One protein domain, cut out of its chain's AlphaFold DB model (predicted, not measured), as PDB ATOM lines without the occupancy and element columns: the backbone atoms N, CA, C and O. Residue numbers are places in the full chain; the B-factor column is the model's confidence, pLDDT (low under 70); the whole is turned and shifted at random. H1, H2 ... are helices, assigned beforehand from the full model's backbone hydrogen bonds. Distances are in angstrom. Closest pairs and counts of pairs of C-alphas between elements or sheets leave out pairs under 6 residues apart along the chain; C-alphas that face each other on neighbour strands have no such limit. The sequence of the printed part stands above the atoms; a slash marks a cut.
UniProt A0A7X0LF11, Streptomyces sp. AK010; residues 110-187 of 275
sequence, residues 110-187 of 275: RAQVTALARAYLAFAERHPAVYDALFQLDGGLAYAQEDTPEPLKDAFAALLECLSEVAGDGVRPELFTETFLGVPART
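What this domain is: This is residues 110 to 187 of the 275 residues of a protein of Streptomyces sp. AK010 (UniProt A0A7X0LF11). H1 and H3 form the two arms of a loose, open V, coming together near residues 112 to 113 and 162 to 163, while H2 turns a corner at the other end of H1 and the long link of residues 137 to 149 leads across the wide side to H3. H4 folds back after H3 and packs across its residues 159 to 164. The printed part has 78 residues with four named helices, H1, H2, H3 and H4 in that order, and no named strand; the class is all helix. It is only just compact, close to loose, with a radius of gyration of the C-alphas of 13.6 A, and the C-alphas span 37 by 31 by 19 A.

How they stand to each other: H1, residues 110 to 126, and H2, residues 128 to 136, are close but not clearly touching; their closest C-alphas, those of Ala 124 and Tyr 131, are 5.8 A apart. Their lines are about perpendicular, at 81 degrees. H2 touches no helix. H3, residues 150 to 164, and H1 only just touch, with 3 pairs of C-alphas within 8 A, and only at their ends, residues 112 to 113 of H1 and 162 to 163 of H3. The closest C-alphas, those of Val 113 and Cys 162, are 6.6 A apart. H1 and H3 run opposite ways at a steep tilt of 41 degrees. H4, residues 173 to 182, touches H3 at residues 159 to 164 of H3 alone; the closest C-alphas, those of Ser 164 and Pro 173, are 5.0 A apart. The lines of H3 and H4 are about perpendicular, at 73 degrees. H1 and H4, H2 and H4, and H2 and H3 are apart. In H1, H3 and H4 every O i to N i+4 pair is within hydrogen-bond range; in H2 it is 4 of 5.

Where its parts are: H1, 24.4 A long from first to last C-alpha, begins at C-alpha 110 at (108.558, 145.851, 201.889). H2 measures 11.8 A. H3 measures 20.6 A and begins at C-alpha 150 at (128.411, 128.194, 195.624). H4 measures 13.8 A and ends at C-alpha 182 at (107.498, 127.393, 199.163).

The domain as a whole: The two C-alphas farthest apart, those of Ala 129 and Asp 169, are 38.3 A apart. The printed part has no cut. The link from H1 to H2 is tight, that from H2 to H3 is long, with 13 residues, and that from H3 to H4 is short, with 8. Residues 125 to 130, of which 128 to 130 belong to H2, and residues 133 to 140, of which 133 to 136 belong to H2, stand free. The mean pLDDT of the printed part is 71.2, and the model's confidence is under 70 at residues 131 to 132, 134 to 144, 152 and 180 to 187.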
ATOM      1  N   ARG A 110     109.708 146.517 202.530       73.50
ATOM      2  CA  ARG A 110     108.558 145.851 201.889       73.50
ATOM      3  C   ARG A 110     108.501 146.071 200.378       73.50
ATOM      4  O   ARG A 110     108.063 145.179 199.647       73.50
ATOM      5  N   ALA A 111     108.916 147.242 199.903       72.50
ATOM      6  CA  ALA A 111     108.969 147.518 198.475       72.50
ATOM      7  C   ALA A 111     110.091 146.721 197.804       72.50
ATOM      8  O   ALA A 111     109.873 146.163 196.730       72.50
ATOM      9  N   GLN A 112     111.228 146.559 198.485       71.94
ATOM     10  CA  GLN A 112     112.326 145.710 198.027       71.94
ATOM     11  C   GLN A 112     111.891 144.243 197.870       71.94
ATOM     12  O   GLN A 112     112.102 143.649 196.813       71.94
ATOM     13  N   VAL A 113     111.172 143.684 198.850       74.69
ATOM     14  CA  VAL A 113     110.605 142.322 198.755       74.69
ATOM     15  C   VAL A 113     109.570 142.207 197.632       74.69
ATOM     16  O   VAL A 113     109.508 141.197 196.930       74.69
ATOM     17  N   THR A 114     108.775 143.254 197.408       75.44
ATOM     18  CA  THR A 114     107.809 143.291 196.298       75.44
ATOM     19  C   THR A 114     108.512 143.312 194.940       75.44
ATOM     20  O   THR A 114     108.084 142.617 194.015       75.44
ATOM     21  N   ALA A 115     109.590 144.084 194.803       77.00
ATOM     22  CA  ALA A 115     110.404 144.129 193.592       77.00
ATOM     23  C   ALA A 115     111.063 142.770 193.316       77.00
ATOM     24  O   ALA A 115     110.980 142.272 192.193       77.00
ATOM     25  N   LEU A 116     111.608 142.128 194.354       76.50
ATOM     26  CA  LEU A 116     112.162 140.776 194.290       76.50
ATOM     27  C   LEU A 116     111.124 139.752 193.803       76.50
ATOM     28  O   LEU A 116     111.376 139.026 192.841       76.50
ATOM     29  N   ALA A 117     109.933 139.736 194.411       75.12
ATOM     30  CA  ALA A 117     108.848 138.834 194.022       75.12
ATOM     31  C   ALA A 117     108.436 139.028 192.554       75.12
ATOM     32  O   ALA A 117     108.264 138.063 191.811       75.12
ATOM     33  N   ARG A 118     108.304 140.285 192.113       76.81
ATOM     34  CA  ARG A 118     107.958 140.613 190.723       76.81
ATOM     35  C   ARG A 118     109.025 140.145 189.749       76.81
ATOM     36  O   ARG A 118     108.682 139.615 188.699       76.81
ATOM     37  N   ALA A 119     110.294 140.326 190.087       77.69
ATOM     38  CA  ALA A 119     111.383 139.926 189.214       77.69
ATOM     39  C   ALA A 119     111.472 138.395 189.079       77.69
ATOM     40  O   ALA A 119     111.622 137.898 187.962       77.69
ATOM     41  N   TYR A 120     111.275 137.656 190.177       71.56
ATOM     42  CA  TYR A 120     111.182 136.193 190.172       71.56
ATOM     43  C   TYR A 120     110.032 135.685 189.287       71.56
ATOM     44  O   TYR A 120     110.236 134.833 188.422       71.56
ATOM     45  N   LEU A 121     108.833 136.257 189.438       79.38
ATOM     46  CA  LEU A 121     107.672 135.884 188.623       79.38
ATOM     47  C   LEU A 121     107.864 136.248 187.147       79.38
ATOM     48  O   LEU A 121     107.587 135.434 186.273       79.38
ATOM     49  N   ALA A 122     108.402 137.432 186.857       77.00
ATOM     50  CA  ALA A 122     108.660 137.854 185.485       77.00
ATOM     51  C   ALA A 122     109.734 136.985 184.805       77.00
ATOM     52  O   ALA A 122     109.690 136.779 183.593       77.00
ATOM     53  N   PHE A 123     110.698 136.457 185.566       75.12
ATOM     54  CA  PHE A 123     111.636 135.451 185.072       75.12
ATOM     55  C   PHE A 123     110.919 134.136 184.741       75.12
ATOM     56  O   PHE A 123     111.097 133.619 183.640       75.12
ATOM     57  N   ALA A 124     110.066 133.636 185.640       76.44
ATOM     58  CA  ALA A 124     109.284 132.419 185.411       76.44
ATOM     59  C   ALA A 124     108.404 132.522 184.153       76.44
ATOM     60  O   ALA A 124     108.373 131.605 183.335       76.44
ATOM     61  N   GLU A 125     107.749 133.671 183.959       76.06
ATOM     62  CA  GLU A 125     106.910 133.952 182.789       76.06
ATOM     63  C   GLU A 125     107.708 133.982 181.478       76.06
ATOM     64  O   GLU A 125     107.232 133.495 180.454       76.06
ATOM     65  N   ARG A 126     108.928 134.537 181.489       77.25
ATOM     66  CA  ARG A 126     109.794 134.601 180.298       77.25
ATOM     67  C   ARG A 126     110.503 133.286 179.990       77.25
ATOM     68  O   ARG A 126     110.898 133.072 178.845       77.25
ATOM     69  N   HIS A 127     110.675 132.418 180.983       71.88
ATOM     70  CA  HIS A 127     111.453 131.186 180.863       71.88
ATOM     71  C   HIS A 127     110.674 129.949 181.348       71.88
ATOM     72  O   HIS A 127     111.171 129.217 182.208       71.88
ATOM     73  N   PRO A 128     109.487 129.651 180.779       78.56
ATOM     74  CA  PRO A 128     108.623 128.577 181.271       78.56
ATOM     75  C   PRO A 128     109.291 127.199 181.200       78.56
ATOM     76  O   PRO A 128     109.189 126.437 182.146       78.56
ATOM     77  N   ALA A 129     110.067 126.906 180.149       72.19
ATOM     78  CA  ALA A 129     110.787 125.633 180.036       72.19
ATOM     79  C   ALA A 129     111.895 125.465 181.096       72.19
ATOM     80  O   ALA A 129     112.130 124.359 181.577       72.19
ATOM     81  N   VAL A 130     112.565 126.560 181.477       73.88
ATOM     82  CA  VAL A 130     113.575 126.559 182.553       73.88
ATOM     83  C   VAL A 130     112.894 126.356 183.900       73.88
ATOM     84  O   VAL A 130     113.379 125.607 184.743       73.88
ATOM     85  N   TYR A 131     111.750 127.009 184.089       69.62
ATOM     86  CA  TYR A 131     110.963 126.899 185.303       69.62
ATOM     87  C   TYR A 131     110.355 125.500 185.460       69.62
ATOM     88  O   TYR A 131     110.451 124.908 186.528       69.62
ATOM     89  N   ASP A 132     109.832 124.912 184.386       69.75
ATOM     90  CA  ASP A 132     109.374 123.522 184.371       69.75
ATOM     91  C   ASP A 132     110.535 122.563 184.682       69.75
ATOM     92  O   ASP A 132     110.388 121.667 185.511       69.75
ATOM     93  N   ALA A 133     111.718 122.781 184.096       70.50
ATOM     94  CA  ALA A 133     112.910 121.980 184.372       70.50
ATOM     95  C   ALA A 133     113.350 122.042 185.847       70.50
ATOM     96  O   ALA A 133     113.665 121.002 186.418       70.50
ATOM     97  N   LEU A 134     113.313 123.225 186.472       67.44
ATOM     98  CA  LEU A 134     113.669 123.439 187.884       67.44
ATOM     99  C   LEU A 134     112.852 122.578 188.861       67.44
ATOM    100  O   LEU A 134     113.372 122.210 189.911       67.44
ATOM    101  N   PHE A 135     111.593 122.264 188.535       68.38
ATOM    102  CA  PHE A 135     110.703 121.496 189.417       68.38
ATOM    103  C   PHE A 135     110.463 120.051 188.966       68.38
ATOM    104  O   PHE A 135     110.087 119.219 189.791       68.38
ATOM    105  N   GLN A 136     110.649 119.749 187.679       63.84
ATOM    106  CA  GLN A 136     110.308 118.446 187.097       63.84
ATOM    107  C   GLN A 136     111.528 117.559 186.846       63.84
ATOM    108  O   GLN A 136     111.384 116.336 186.813       63.84
ATOM    109  N   LEU A 137     112.712 118.144 186.643       53.16
ATOM    110  CA  LEU A 137     113.933 117.375 186.448       53.16
ATOM    111  C   LEU A 137     114.623 117.165 187.791       53.16
ATOM    112  O   LEU A 137     114.888 118.109 188.530       53.16
ATOM    113  N   ASP A 138     114.957 115.909 188.076       54.41
ATOM    114  CA  ASP A 138     115.857 115.576 189.172       54.41
ATOM    115  C   ASP A 138     117.274 115.988 188.747       54.41
ATOM    116  O   ASP A 138     118.032 115.216 188.160       54.41
ATOM    117  N   GLY A 139     117.590 117.273 188.928       58.53
ATOM    118  CA  GLY A 139     118.800 117.912 188.406       58.53
ATOM    119  C   GLY A 139     120.104 117.437 189.052       58.53
ATOM    120  O   GLY A 139     121.149 118.026 188.791       58.53
ATOM    121  N   GLY A 140     120.063 116.431 189.934       56.97
ATOM    122  CA  GLY A 140     121.227 115.913 190.661       56.97
ATOM    123  C   GLY A 140     121.887 116.937 191.592       56.97
ATOM    124  O   GLY A 140     122.965 116.680 192.126       56.97
ATOM    125  N   LEU A 141     121.257 118.099 191.779       56.94
ATOM    126  CA  LEU A 141     121.765 119.185 192.599       56.94
ATOM    127  C   LEU A 141     121.496 118.876 194.068       56.94
ATOM    128  O   LEU A 141     120.357 118.675 194.495       56.94
ATOM    129  N   ALA A 142     122.567 118.855 194.855       58.56
ATOM    130  CA  ALA A 142     122.462 118.771 196.297       58.56
ATOM    131  C   ALA A 142     121.916 120.108 196.820       58.56
ATOM    132  O   ALA A 142     122.626 121.107 196.833       58.56
ATOM    133  N   TYR A 143     120.646 120.137 197.223       63.88
ATOM    134  CA  TYR A 143     120.042 121.298 197.879       63.88
ATOM    135  C   TYR A 143     120.220 121.211 199.390       63.88
ATOM    136  O   TYR A 143     120.027 120.145 199.978       63.88
ATOM    137  N   ALA A 144     120.536 122.344 200.022       68.38
ATOM    138  CA  ALA A 144     120.711 122.447 201.472       68.38
ATOM    139  C   ALA A 144     121.725 121.424 202.034       68.38
ATOM    140  O   ALA A 144     121.568 120.917 203.143       68.38
ATOM    141  N   GLN A 145     122.765 121.111 201.256       75.19
ATOM    142  CA  GLN A 145     123.904 120.282 201.665       75.19
ATOM    143  C   GLN A 145     125.212 121.075 201.615       75.19
ATOM    144  O   GLN A 145     125.290 122.125 200.974       75.19
ATOM    145  N   GLU A 146     126.264 120.556 202.248       71.50
ATOM    146  CA  GLU A 146     127.605 121.158 202.169       71.50
ATOM    147  C   GLU A 146     128.101 121.238 200.713       71.50
ATOM    148  O   GLU A 146     128.635 122.270 200.307       71.50
ATOM    149  N   ASP A 147     127.771 120.227 199.906       73.69
ATOM    150  CA  ASP A 147     128.117 120.139 198.482       73.69
ATOM    151  C   ASP A 147     127.180 120.949 197.560       73.69
ATOM    152  O   ASP A 147     127.247 120.817 196.339       73.69
ATOM    153  N   THR A 148     126.285 121.785 198.112       73.50
ATOM    154  CA  THR A 148     125.474 122.709 197.294       73.50
ATOM    155  C   THR A 148     126.419 123.652 196.536       73.50
ATOM    156  O   THR A 148     127.256 124.281 197.188       73.50
ATOM    157  N   PRO A 149     126.294 123.812 195.207       75.56
ATOM    158  CA  PRO A 149     127.121 124.751 194.453       75.56
ATOM    159  C   PRO A 149     127.082 126.174 195.027       75.56
ATOM    160  O   PRO A 149     126.013 126.681 195.371       75.56
ATOM    161  N   GLU A 150     128.237 126.834 195.094       76.12
ATOM    162  CA  GLU A 150     128.411 128.194 195.624       76.12
ATOM    163  C   GLU A 150     127.421 129.210 195.032       76.12
ATOM    164  O   GLU A 150     126.796 129.914 195.821       76.12
ATOM    165  N   PRO A 151     127.140 129.228 193.712       73.06
ATOM    166  CA  PRO A 151     126.143 130.144 193.156       73.06
ATOM    167  C   PRO A 151     124.739 129.986 193.760       73.06
ATOM    168  O   PRO A 151     124.016 130.966 193.915       73.06
ATOM    169  N   LEU A 152     124.342 128.763 194.132       68.12
ATOM    170  CA  LEU A 152     123.049 128.516 194.778       68.12
ATOM    171  C   LEU A 152     123.055 128.944 196.249       68.12
ATOM    172  O   LEU A 152     122.039 129.430 196.747       68.12
ATOM    173  N   LYS A 153     124.192 128.791 196.939       75.44
ATOM    174  CA  LYS A 153     124.374 129.303 198.306       75.44
ATOM    175  C   LYS A 153     124.298 130.833 198.321       75.44
ATOM    176  O   LYS A 153     123.590 131.385 199.161       75.44
ATOM    177  N   ASP A 154     124.953 131.494 197.371       76.81
ATOM    178  CA  ASP A 154     124.970 132.955 197.244       76.81
ATOM    179  C   ASP A 154     123.577 133.512 196.923       76.81
ATOM    180  O   ASP A 154     123.114 134.444 197.585       76.81
ATOM    181  N   ALA A 155     122.863 132.891 195.979       76.50
ATOM    182  CA  ALA A 155     121.490 133.271 195.658       76.50
ATOM    183  C   ALA A 155     120.562 133.132 196.879       76.50
ATOM    184  O   ALA A 155     119.758 134.023 197.161       76.50
ATOM    185  N   PHE A 156     120.694 132.048 197.651       77.44
ATOM    186  CA  PHE A 156     119.920 131.870 198.880       77.44
ATOM    187  C   PHE A 156     120.288 132.900 199.957       77.44
ATOM    188  O   PHE A 156     119.399 133.427 200.620       77.44
ATOM    189  N   ALA A 157     121.573 133.225 200.116       81.19
ATOM    190  CA  ALA A 157     122.031 134.231 201.071       81.19
ATOM    191  C   ALA A 157     121.462 135.624 200.757       81.19
ATOM    192  O   ALA A 157     121.001 136.311 201.665       81.19
ATOM    193  N   ALA A 158     121.411 136.009 199.481       78.62
ATOM    194  CA  ALA A 158     120.826 137.283 199.067       78.62
ATOM    195  C   ALA A 158     119.301 137.338 199.292       78.62
ATOM    196  O   ALA A 158     118.761 138.370 199.699       78.62
ATOM    197  N   LEU A 159     118.596 136.219 199.081       76.56
ATOM    198  CA  LEU A 159     117.175 136.102 199.432       76.56
ATOM    199  C   LEU A 159     116.963 136.232 200.942       76.56
ATOM    200  O   LEU A 159     116.078 136.969 201.377       76.56
ATOM    201  N   LEU A 160     117.792 135.549 201.731       80.75
ATOM    202  CA  LEU A 160     117.742 135.599 203.185       80.75
ATOM    203  C   LEU A 160     117.980 137.020 203.700       80.75
ATOM    204  O   LEU A 160     117.226 137.481 204.552       80.75
ATOM    205  N   GLU A 161     118.976 137.731 203.172       82.94
ATOM    206  CA  GLU A 161     119.262 139.126 203.523       82.94
ATOM    207  C   GLU A 161     118.046 140.021 203.255       82.94
ATOM    208  O   GLU A 161     117.557 140.694 204.162       82.94
ATOM    209  N   CYS A 162     117.480 139.944 202.047       79.81
ATOM    210  CA  CYS A 162     116.325 140.753 201.657       79.81
ATOM    211  C   CYS A 162     115.072 140.461 202.501       79.81
ATOM    212  O   CYS A 162     114.297 141.368 202.808       79.81
ATOM    213  N   LEU A 163     114.847 139.197 202.865       79.25
ATOM    214  CA  LEU A 163     113.646 138.766 203.580       79.25
ATOM    215  C   LEU A 163     113.778 138.891 205.105       79.25
ATOM    216  O   LEU A 163     112.764 139.003 205.797       79.25
ATOM    217  N   SER A 164     115.002 138.929 205.637       81.69
ATOM    218  CA  SER A 164     115.261 139.097 207.074       81.69
ATOM    219  C   SER A 164     114.694 140.408 207.610       81.69
ATOM    220  O   SER A 164     114.136 140.432 208.705       81.69
ATOM    221  N   GLU A 165     114.752 141.481 206.820       81.25
ATOM    222  CA  GLU A 165     114.249 142.799 207.219       81.25
ATOM    223  C   GLU A 165     112.720 142.854 207.380       81.25
ATOM    224  O   GLU A 165     112.189 143.768 208.014       81.25
ATOM    225  N   VAL A 166     111.992 141.876 206.826       83.25
ATOM    226  CA  VAL A 166     110.521 141.832 206.861       83.25
ATOM    227  C   VAL A 166     109.948 140.645 207.636       83.25
ATOM    228  O   VAL A 166     108.734 140.613 207.843       83.25
ATOM    229  N   ALA A 167     110.782 139.694 208.074       81.44
ATOM    230  CA  ALA A 167     110.346 138.470 208.754       81.44
ATOM    231  C   ALA A 167     109.545 138.758 210.042       81.44
ATOM    232  O   ALA A 167     108.664 137.982 210.406       81.44
ATOM    233  N   GLY A 168     109.770 139.916 210.671       75.31
ATOM    234  CA  GLY A 168     109.098 140.338 211.898       75.31
ATOM    235  C   GLY A 168     109.719 139.721 213.152       75.31
ATOM    236  O   GLY A 168     110.375 138.681 213.108       75.31
ATOM    237  N   ASP A 169     109.518 140.381 214.292       79.50
ATOM    238  CA  ASP A 169     110.142 139.973 215.551       79.50
ATOM    239  C   ASP A 169     109.706 138.559 215.971       79.50
ATOM    240  O   ASP A 169     108.518 138.228 215.992       79.50
ATOM    241  N   GLY A 170     110.677 137.715 216.327       76.44
ATOM    242  CA  GLY A 170     110.433 136.339 216.776       76.44
ATOM    243  C   GLY A 170     110.205 135.316 215.655       76.44
ATOM    244  O   GLY A 170     110.028 134.132 215.951       76.44
ATOM    245  N   VAL A 171     110.251 135.727 214.387       82.06
ATOM    246  CA  VAL A 171     110.234 134.816 213.235       82.06
ATOM    247  C   VAL A 171     111.668 134.524 212.811       82.06
ATOM    248  O   VAL A 171     112.471 135.436 212.642       82.06
ATOM    249  N   ARG A 172     112.005 133.242 212.621       80.44
ATOM    250  CA  ARG A 172     113.322 132.880 212.082       80.44
ATOM    251  C   ARG A 172     113.391 133.248 210.594       80.44
ATOM    252  O   ARG A 172     112.568 132.718 209.837       80.44
ATOM    253  N   PRO A 173     114.342 134.089 210.156       80.38
ATOM    254  CA  PRO A 173     114.434 134.516 208.762       80.38
ATOM    255  C   PRO A 173     114.583 133.369 207.759       80.38
ATOM    256  O   PRO A 173     114.050 133.441 206.653       80.38
ATOM    257  N   GLU A 174     115.231 132.272 208.151       80.50
ATOM    258  CA  GLU A 174     115.414 131.099 207.295       80.50
ATOM    259  C   GLU A 174     114.075 130.406 207.016       80.50
ATOM    260  O   GLU A 174     113.761 130.099 205.872       80.50
ATOM    261  N   LEU A 175     113.238 130.236 208.048       77.75
ATOM    262  CA  LEU A 175     111.894 129.657 207.903       77.75
ATOM    263  C   LEU A 175     110.968 130.571 207.095       77.75
ATOM    264  O   LEU A 175     110.139 130.096 206.316       77.75
ATOM    265  N   PHE A 176     111.096 131.883 207.287       76.44
ATOM    266  CA  PHE A 176     110.348 132.864 206.512       76.44
ATOM    267  C   PHE A 176     110.738 132.812 205.026       76.44
ATOM    268  O   PHE A 176     109.861 132.772 204.165       76.44
ATOM    269  N   THR A 177     112.035 132.695 204.734       74.62
ATOM    270  CA  THR A 177     112.584 132.551 203.375       74.62
ATOM    271  C   THR A 177     112.121 131.260 202.698       74.62
ATOM    272  O   THR A 177     111.655 131.291 201.559       74.62
ATOM    273  N   GLU A 178     112.157 130.131 203.408       75.44
ATOM    274  CA  GLU A 178     111.623 128.856 202.912       75.44
ATOM    275  C   GLU A 178     110.124 128.943 202.607       75.44
ATOM    276  O   GLU A 178     109.670 128.445 201.580       75.44
ATOM    277  N   THR A 179     109.351 129.602 203.474       72.44
ATOM    278  CA  THR A 179     107.905 129.771 203.274       72.44
ATOM    279  C   THR A 179     107.617 130.658 202.069       72.44
ATOM    280  O   THR A 179     106.730 130.344 201.284       72.44
ATOM    281  N   PHE A 180     108.384 131.734 201.892       69.31
ATOM    282  CA  PHE A 180     108.254 132.652 200.763       69.31
ATOM    283  C   PHE A 180     108.488 131.948 199.418       69.31
ATOM    284  O   PHE A 180     107.701 132.123 198.492       69.31
ATOM    285  N   LEU A 181     109.519 131.101 199.329       64.06
ATOM    286  CA  LEU A 181     109.816 130.290 198.139       64.06
ATOM    287  C   LEU A 181     108.869 129.091 197.979       64.06
ATOM    288  O   LEU A 181     108.599 128.642 196.867       64.06
ATOM    289  N   GLY A 182     108.373 128.558 199.095       52.84
ATOM    290  CA  GLY A 182     107.498 127.393 199.163       52.84
ATOM    291  C   GLY A 182     106.042 127.673 198.797       52.84
ATOM    292  O   GLY A 182     105.262 126.724 198.732       52.84
ATOM    293  N   VAL A 183     105.659 128.931 198.549       46.81
ATOM    294  CA  VAL A 183     104.389 129.262 197.891       46.81
ATOM    295  C   VAL A 183     104.585 129.021 196.394       46.81
ATOM    296  O   VAL A 183     105.174 129.864 195.716       46.81
ATOM    297  N   PRO A 184     104.119 127.892 195.826       42.31
ATOM    298  CA  PRO A 184     104.230 127.713 194.394       42.31
ATOM    299  C   PRO A 184     103.412 128.803 193.699       42.31
ATOM    300  O   PRO A 184     102.265 129.068 194.074       42.31
ATOM    301  N   ALA A 185     103.965 129.353 192.617       41.94
ATOM    302  CA  ALA A 185     103.215 130.000 191.546       41.94
ATOM    303  C   ALA A 185     102.298 128.961 190.864       41.94
ATOM    304  O   ALA A 185     102.428 128.640 189.689       41.94
ATOM    305  N   ARG A 186     101.380 128.349 191.618       33.00
ATOM    306  CA  ARG A 186     100.423 127.358 191.131       33.00
ATOM    307  C   ARG A 186      99.149 128.065 190.704       33.00
ATOM    308  O   ARG A 186      98.076 127.815 191.238       33.00
ATOM    309  N   THR A 187      99.276 128.921 189.705       34.78
ATOM    310  CA  THR A 187      98.141 129.363 188.898       34.78
ATOM    311  C   THR A 187      98.618 129.566 187.470       34.78
ATOM    312  O   THR A 187      99.107 130.634 187.129       34.78
TER     313      THR A 187